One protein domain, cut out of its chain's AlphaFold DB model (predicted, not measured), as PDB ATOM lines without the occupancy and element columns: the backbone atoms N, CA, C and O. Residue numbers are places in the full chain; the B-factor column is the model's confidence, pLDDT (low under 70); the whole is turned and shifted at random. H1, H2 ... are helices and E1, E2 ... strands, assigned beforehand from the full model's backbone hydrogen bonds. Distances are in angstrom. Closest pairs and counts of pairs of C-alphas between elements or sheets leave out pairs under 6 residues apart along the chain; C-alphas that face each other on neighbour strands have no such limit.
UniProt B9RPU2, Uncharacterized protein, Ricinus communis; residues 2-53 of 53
ATOM      1  N   THR A   2      46.568 -15.193  -7.596       80.94
ATOM      2  CA  THR A   2      47.730 -14.371  -7.217       80.94
ATOM      3  C   THR A   2      48.116 -13.400  -8.327       80.94
ATOM      4  O   THR A   2      47.885 -13.673  -9.504       80.94
ATOM      5  N   GLU A   3      48.738 -12.279  -7.964       83.94
ATOM      6  CA  GLU A   3      49.229 -11.275  -8.917       83.94
ATOM      7  C   GLU A   3      50.195 -11.877  -9.947       83.94
ATOM      8  O   GLU A   3      50.041 -11.661 -11.145       83.94
ATOM      9  N   ARG A   4      51.085 -12.768  -9.497       87.38
ATOM     10  CA  ARG A   4      52.006 -13.512 -10.370       87.38
ATOM     11  C   ARG A   4      51.296 -14.361 -11.425       87.38
ATOM     12  O   ARG A   4      51.759 -14.441 -12.556       87.38
ATOM     13  N   ALA A   5      50.175 -15.000 -11.081       86.62
ATOM     14  CA  ALA A   5      49.423 -15.796 -12.051       86.62
ATOM     15  C   ALA A   5      48.810 -14.900 -13.139       86.62
ATOM     16  O   ALA A   5      48.840 -15.242 -14.318       86.62
ATOM     17  N   VAL A   6      48.299 -13.730 -12.751       88.56
ATOM     18  CA  VAL A   6      47.746 -12.725 -13.670       88.56
ATOM     19  C   VAL A   6      48.830 -12.180 -14.601       88.56
ATOM     20  O   VAL A   6      48.602 -12.053 -15.804       88.56
ATOM     21  N   GLU A   7      50.019 -11.919 -14.066       91.25
ATOM     22  CA  GLU A   7      51.183 -11.490 -14.841       91.25
ATOM     23  C   GLU A   7      51.608 -12.556 -15.863       91.25
ATOM     24  O   GLU A   7      51.766 -12.251 -17.044       91.25
ATOM     25  N   GLN A   8      51.702 -13.824 -15.453       90.69
ATOM     26  CA  GLN A   8      52.017 -14.937 -16.356       90.69
ATOM     27  C   GLN A   8      50.970 -15.111 -17.462       90.69
ATOM     28  O   GLN A   8      51.330 -15.347 -18.614       90.69
ATOM     29  N   ILE A   9      49.682 -14.964 -17.139       89.62
ATOM     30  CA  ILE A   9      48.598 -14.998 -18.132       89.62
ATOM     31  C   ILE A   9      48.735 -13.827 -19.109       89.62
ATOM     32  O   ILE A   9      48.641 -14.026 -20.320       89.62
ATOM     33  N   GLY A  10      48.999 -12.618 -18.606       90.69
ATOM     34  CA  GLY A  10      49.237 -11.442 -19.440       90.69
ATOM     35  C   GLY A  10      50.417 -11.641 -20.392       90.69
ATOM     36  O   GLY A  10      50.276 -11.410 -21.590       90.69
ATOM     37  N   ASN A  11      51.531 -12.165 -19.874       90.94
ATOM     38  CA  ASN A  11      52.739 -12.468 -20.644       90.94
ATOM     39  C   ASN A  11      52.559 -13.630 -21.633       90.94
ATOM     40  O   ASN A  11      53.246 -13.715 -22.649       90.94
ATOM     41  N   TYR A  12      51.619 -14.539 -21.372       89.00
ATOM     42  CA  TYR A  12      51.261 -15.581 -22.329       89.00
ATOM     43  C   TYR A  12      50.491 -15.021 -23.536       89.00
ATOM     44  O   TYR A  12      50.650 -15.531 -24.652       89.00
ATOM     45  N   VAL A  13      49.650 -14.004 -23.317       88.19
ATOM     46  CA  VAL A  13      48.838 -13.347 -24.358       88.19
ATOM     47  C   VAL A  13      49.650 -12.316 -25.154       88.19
ATOM     48  O   VAL A  13      49.457 -12.203 -26.361       88.19
ATOM     49  N   GLY A  14      50.563 -11.595 -24.509       89.81
ATOM     50  CA  GLY A  14      51.391 -10.545 -25.109       89.81
ATOM     51  C   GLY A  14      52.390 -10.006 -24.086       89.81
ATOM     52  O   GLY A  14      52.972 -10.786 -23.345       89.81
ATOM     53  N   SER A  15      52.585  -8.693 -24.001       92.88
ATOM     54  CA  SER A  15      53.380  -8.072 -22.928       92.88
ATOM     55  C   SER A  15      52.458  -7.501 -21.853       92.88
ATOM     56  O   SER A  15      51.643  -6.617 -22.137       92.88
ATOM     57  N   TYR A  16      52.547  -8.009 -20.621       93.31
ATOM     58  CA  TYR A  16      51.753  -7.502 -19.502       93.31
ATOM     59  C   TYR A  16      52.054  -6.018 -19.240       93.31
ATOM     60  O   TYR A  16      53.210  -5.609 -19.193       93.31
ATOM     61  N   VAL A  17      51.002  -5.213 -19.061       93.62
ATOM     62  CA  VAL A  17      51.126  -3.779 -18.750       93.62
ATOM     63  C   VAL A  17      50.676  -3.504 -17.323       93.62
ATOM     64  O   VAL A  17      51.400  -2.896 -16.541       93.62
ATOM     65  N   LYS A  18      49.444  -3.902 -16.988       92.75
ATOM     66  CA  LYS A  18      48.852  -3.632 -15.674       92.75
ATOM     67  C   LYS A  18      47.662  -4.547 -15.409       92.75
ATOM     68  O   LYS A  18      46.880  -4.838 -16.316       92.75
ATOM     69  N   SER A  19      47.482  -4.931 -14.153       90.06
ATOM     70  CA  SER A  19      46.276  -5.580 -13.647       90.06
ATOM     71  C   SER A  19      45.399  -4.573 -12.901       90.06
ATOM     72  O   SER A  19      45.881  -3.603 -12.312       90.06
ATOM     73  N   ASP A  20      44.084  -4.764 -12.976       86.31
ATOM     74  CA  ASP A  20      43.139  -3.966 -12.198       86.31
ATOM     75  C   ASP A  20      43.322  -4.273 -10.694       86.31
ATOM     76  O   ASP A  20      43.276  -5.452 -10.328       86.31
ATOM     77  N   PRO A  21      43.507  -3.267  -9.812       83.44
ATOM     78  CA  PRO A  21      43.623  -3.484  -8.366       83.44
ATOM     79  C   PRO A  21      42.420  -4.232  -7.778       83.44
ATOM     80  O   PRO A  21      42.546  -4.971  -6.801       83.44
ATOM     81  N   ASN A  22      41.252  -4.100  -8.410       82.25
ATOM     82  CA  ASN A  22      40.043  -4.797  -8.006       82.25
ATOM     83  C   ASN A  22      40.057  -6.293  -8.344       82.25
ATOM     84  O   ASN A  22      39.193  -7.015  -7.867       82.25
ATOM     85  N   ASN A  23      41.015  -6.807  -9.120       80.06
ATOM     86  CA  ASN A  23      41.109  -8.250  -9.370       80.06
ATOM     87  C   ASN A  23      41.425  -9.060  -8.101       80.06
ATOM     88  O   ASN A  23      41.144 -10.258  -8.065       80.06
ATOM     89  N   PHE A  24      42.025  -8.422  -7.090       74.31
ATOM     90  CA  PHE A  24      42.541  -9.081  -5.885       74.31
ATOM     91  C   PHE A  24      41.713  -8.795  -4.627       74.31
ATOM     92  O   PHE A  24      41.995  -9.357  -3.572       74.31
ATOM     93  N   SER A  25      40.683  -7.948  -4.726       70.38
ATOM     94  CA  SER A  25      39.745  -7.692  -3.635       70.38
ATOM     95  C   SER A  25      38.536  -8.634  -3.724       70.38
ATOM     96  O   SER A  25      38.028  -8.906  -4.808       70.38
ATOM     97  N   GLY A  26      38.032  -9.118  -2.590       66.38
ATOM     98  CA  GLY A  26      36.705  -9.742  -2.505       66.38
ATOM     99  C   GLY A  26      36.582 -11.220  -2.905       66.38
ATOM    100  O   GLY A  26      37.419 -11.806  -3.589       66.38
ATOM    101  N   ILE A  27      35.489 -11.813  -2.414       65.25
ATOM    102  CA  ILE A  27      35.330 -13.254  -2.179       65.25
ATOM    103  C   ILE A  27      35.074 -14.078  -3.441       65.25
ATOM    104  O   ILE A  27      35.441 -15.237  -3.404       65.25
ATOM    105  N   TRP A  28      34.558 -13.542  -4.555       58.50
ATOM    106  CA  TRP A  28      34.446 -14.285  -5.825       58.50
ATOM    107  C   TRP A  28      34.200 -13.341  -7.010       58.50
ATOM    108  O   TRP A  28      33.300 -12.504  -6.977       58.50
ATOM    109  N   ARG A  29      34.982 -13.495  -8.082       71.62
ATOM    110  CA  ARG A  29      34.806 -12.792  -9.360       71.62
ATOM    111  C   ARG A  29      34.837 -13.813 -10.491       71.62
ATOM    112  O   ARG A  29      35.724 -14.656 -10.535       71.62
ATOM    113  N   ASN A  30      33.894 -13.693 -11.424       79.75
ATOM    114  CA  ASN A  30      33.792 -14.586 -12.585       79.75
ATOM    115  C   ASN A  30      34.841 -14.288 -13.668       79.75
ATOM    116  O   ASN A  30      34.962 -15.036 -14.634       79.75
ATOM    117  N   TYR A  31      35.566 -13.174 -13.547       82.88
ATOM    118  CA  TYR A  31      36.525 -12.721 -14.543       82.88
ATOM    119  C   TYR A  31      37.647 -11.895 -13.916       82.88
ATOM    120  O   TYR A  31      37.562 -11.427 -12.780       82.88
ATOM    121  N   VAL A  32      38.692 -11.694 -14.713       86.31
ATOM    122  CA  VAL A  32      39.894 -10.929 -14.382       86.31
ATOM    123  C   VAL A  32      40.106  -9.901 -15.474       86.31
ATOM    124  O   VAL A  32      39.985 -10.229 -16.655       86.31
ATOM    125  N   ARG A  33      40.444  -8.666 -15.105       89.00
ATOM    126  CA  ARG A  33      40.745  -7.612 -16.075       89.00
ATOM    127  C   ARG A  33      42.240  -7.319 -16.120       89.00
ATOM    128  O   ARG A  33      42.825  -6.875 -15.134       89.00
ATOM    129  N   ILE A  34      42.851  -7.526 -17.281       92.12
ATOM    130  CA  ILE A  34      44.283  -7.313 -17.503       92.12
ATOM    131  C   ILE A  34      44.455  -6.418 -18.724       92.12
ATOM    132  O   ILE A  34      43.743  -6.579 -19.716       92.12
ATOM    133  N   ARG A  35      45.404  -5.485 -18.660       93.44
ATOM    134  CA  ARG A  35      45.871  -4.733 -19.822       93.44
ATOM    135  C   ARG A  35      47.159  -5.370 -20.334       93.44
ATOM    136  O   ARG A  35      48.121  -5.510 -19.581       93.44
ATOM    137  N   VAL A  36      47.152  -5.741 -21.611       93.44
ATOM    138  CA  VAL A  36      48.257  -6.415 -22.301       93.44
ATOM    139  C   VAL A  36      48.507  -5.691 -23.618       93.44
ATOM    140  O   VAL A  36      47.555  -5.311 -24.300       93.44
ATOM    141  N   PHE A  37      49.773  -5.494 -23.969       93.25
ATOM    142  CA  PHE A  37      50.171  -5.049 -25.297       93.25
ATOM    143  C   PHE A  37      50.302  -6.270 -26.209       93.25
ATOM    144  O   PHE A  37      51.057  -7.194 -25.908       93.25
ATOM    145  N   VAL A  38      49.542  -6.295 -27.302       90.19
ATOM    146  CA  VAL A  38      49.525  -7.409 -28.256       90.19
ATOM    147  C   VAL A  38      49.894  -6.869 -29.628       90.19
ATOM    148  O   VAL A  38      49.280  -5.918 -30.104       90.19
ATOM    149  N   ASP A  39      50.887  -7.487 -30.262       89.81
ATOM    150  CA  ASP A  39      51.225  -7.194 -31.651       89.81
ATOM    151  C   ASP A  39      50.204  -7.864 -32.578       89.81
ATOM    152  O   ASP A  39      50.109  -9.092 -32.634       89.81
ATOM    153  N   SER A  40      49.447  -7.051 -33.316       84.69
ATOM    154  CA  SER A  40      48.402  -7.503 -34.239       84.69
ATOM    155  C   SER A  40      48.936  -8.260 -35.455       84.69
ATOM    156  O   SER A  40      48.150  -8.871 -36.178       84.69
ATOM    157  N   ARG A  41      50.247  -8.201 -35.719       89.31
ATOM    158  CA  ARG A  41      50.895  -8.973 -36.791       89.31
ATOM    159  C   ARG A  41      51.025 -10.448 -36.430       89.31
ATOM    160  O   ARG A  41      51.119 -11.290 -37.318       89.31
ATOM    161  N   ASN A  42      51.022 -10.760 -35.136       81.06
ATOM    162  CA  ASN A  42      51.063 -12.127 -34.649       81.06
ATOM    163  C   ASN A  42      49.644 -12.691 -34.535       81.06
ATOM    164  O   ASN A  42      48.695 -11.985 -34.192       81.06
ATOM    165  N   ALA A  43      49.492 -13.988 -34.804       78.31
ATOM    166  CA  ALA A  43      48.203 -14.651 -34.676       78.31
ATOM    167  C   ALA A  43      47.682 -14.556 -33.231       78.31
ATOM    168  O   ALA A  43      48.363 -14.946 -32.278       78.31
ATOM    169  N   LEU A  44      46.449 -14.071 -33.075       78.31
ATOM    170  CA  LEU A  44      45.792 -13.993 -31.774       78.31
ATOM    171  C   LEU A  44      45.555 -15.403 -31.222       78.31
ATOM    172  O   LEU A  44      44.947 -16.261 -31.868       78.31
ATOM    173  N   LYS A  45      46.015 -15.650 -29.993       79.56
ATOM    174  CA  LYS A  45      45.799 -16.933 -29.320       79.56
ATOM    175  C   LYS A  45      44.322 -17.077 -28.953       79.56
ATOM    176  O   LYS A  45      43.795 -16.304 -28.162       79.56
ATOM    177  N   ARG A  46      43.662 -18.095 -29.511       74.31
ATOM    178  CA  ARG A  46      42.221 -18.327 -29.319       74.31
ATOM    179  C   ARG A  46      41.869 -18.880 -27.934       74.31
ATOM    180  O   ARG A  46      40.817 -18.553 -27.401       74.31
ATOM    181  N   LEU A  47      42.709 -19.753 -27.371       78.44
ATOM    182  CA  LEU A  47      42.442 -20.456 -26.111       78.44
ATOM    183  C   LEU A  47      43.738 -20.673 -25.328       78.44
ATOM    184  O   LEU A  47      44.740 -21.109 -25.893       78.44
ATOM    185  N   MET A  48      43.689 -20.449 -24.016       81.12
ATOM    186  CA  MET A  48      44.735 -20.845 -23.075       81.12
ATOM    187  C   MET A  48      44.232 -22.043 -22.266       81.12
ATOM    188  O   MET A  48      43.214 -21.951 -21.584       81.12
ATOM    189  N   ARG A  49      44.935 -23.178 -22.333       79.81
ATOM    190  CA  ARG A  49      44.664 -24.321 -21.452       79.81
ATOM    191  C   ARG A  49      45.495 -24.168 -20.185       79.81
ATOM    192  O   ARG A  49      46.713 -24.305 -20.233       79.81
ATOM    193  N   MET A  50      44.843 -23.898 -19.058       73.69
ATOM    194  CA  MET A  50      45.495 -23.933 -17.751       73.69
ATOM    195  C   MET A  50      45.497 -25.376 -17.247       73.69
ATOM    196  O   MET A  50      44.438 -25.936 -16.972       73.69
ATOM    197  N   LYS A  51      46.674 -26.002 -17.152       70.25
ATOM    198  CA  LYS A  51      46.820 -27.242 -16.381       70.25
ATOM    199  C   LYS A  51      46.980 -26.865 -14.911       70.25
ATOM    200  O   LYS A  51      47.810 -26.019 -14.586       70.25
ATOM    201  N   LYS A  52      46.182 -27.481 -14.043       53.97
ATOM    202  CA  LYS A  52      46.423 -27.448 -12.599       53.97
ATOM    203  C   LYS A  52      47.664 -28.313 -12.343       53.97
ATOM    204  O   LYS A  52      47.706 -29.432 -12.856       53.97
ATOM    205  N   ALA A  53      48.674 -27.750 -11.681       54.72
ATOM    206  CA  ALA A  53      49.789 -28.526 -11.141       54.72
ATOM    207  C   ALA A  53      49.300 -29.382  -9.967       54.72
ATOM    208  O   ALA A  53      48.356 -28.921  -9.278       54.72
TER     209      ALA A  53
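AT A GLANCE: This is residues 2 to 53 of the 53 residues of an uncharacterized protein of Ricinus communis (UniProt B9RPU2). Helix H1 packs on a short antiparallel strand pair, E1 and E2; residues 25 to 30, in the loop after the small helix H2, stick out, and a tail, residues 38 to 53, folds back from the other end. The printed part has 52 residues, with H1, E1, H2, E2 along the chain, mixed helices and strands, under half of the residues in named elements. It is only just loose, close to compact, radius of gyration of the C-alphas 12.1 A, spans 38 by 25 by 18 A.

IN THESE COORDINATES: Find C-alpha 3 at (49.229, -11.275, -8.917); H1 runs to residue 13, 15.6 A. E1 is residues 15 to 19, 12.0 A; H2 is 21 to 24, 6.2 A; E2 is 34 to 37, 10.0 A, ending at (50.171, -5.049, -25.297).

HOW THE PARTS SIT: Look at N 17 and O 35, 2.9 A, within hydrogen-bond range between antiparallel E1 and E2. The closest C-alphas of H1 and E1 are Gly 10 and Tyr 16, 4.7 A. H1 and H2 are close but not clearly touching, Glu 3 to Phe 24, 7.7 A between closest C-alphas. In H1 every O i to N i+4 pair is within hydrogen-bond range; H2 is too short for one.

THE WHOLE: C-alphas 27 and 41 are farthest apart, 38.2 A. The printed part has no cut and no long link. Residues 26 to 28 and 52 to 53 have pLDDT under 70.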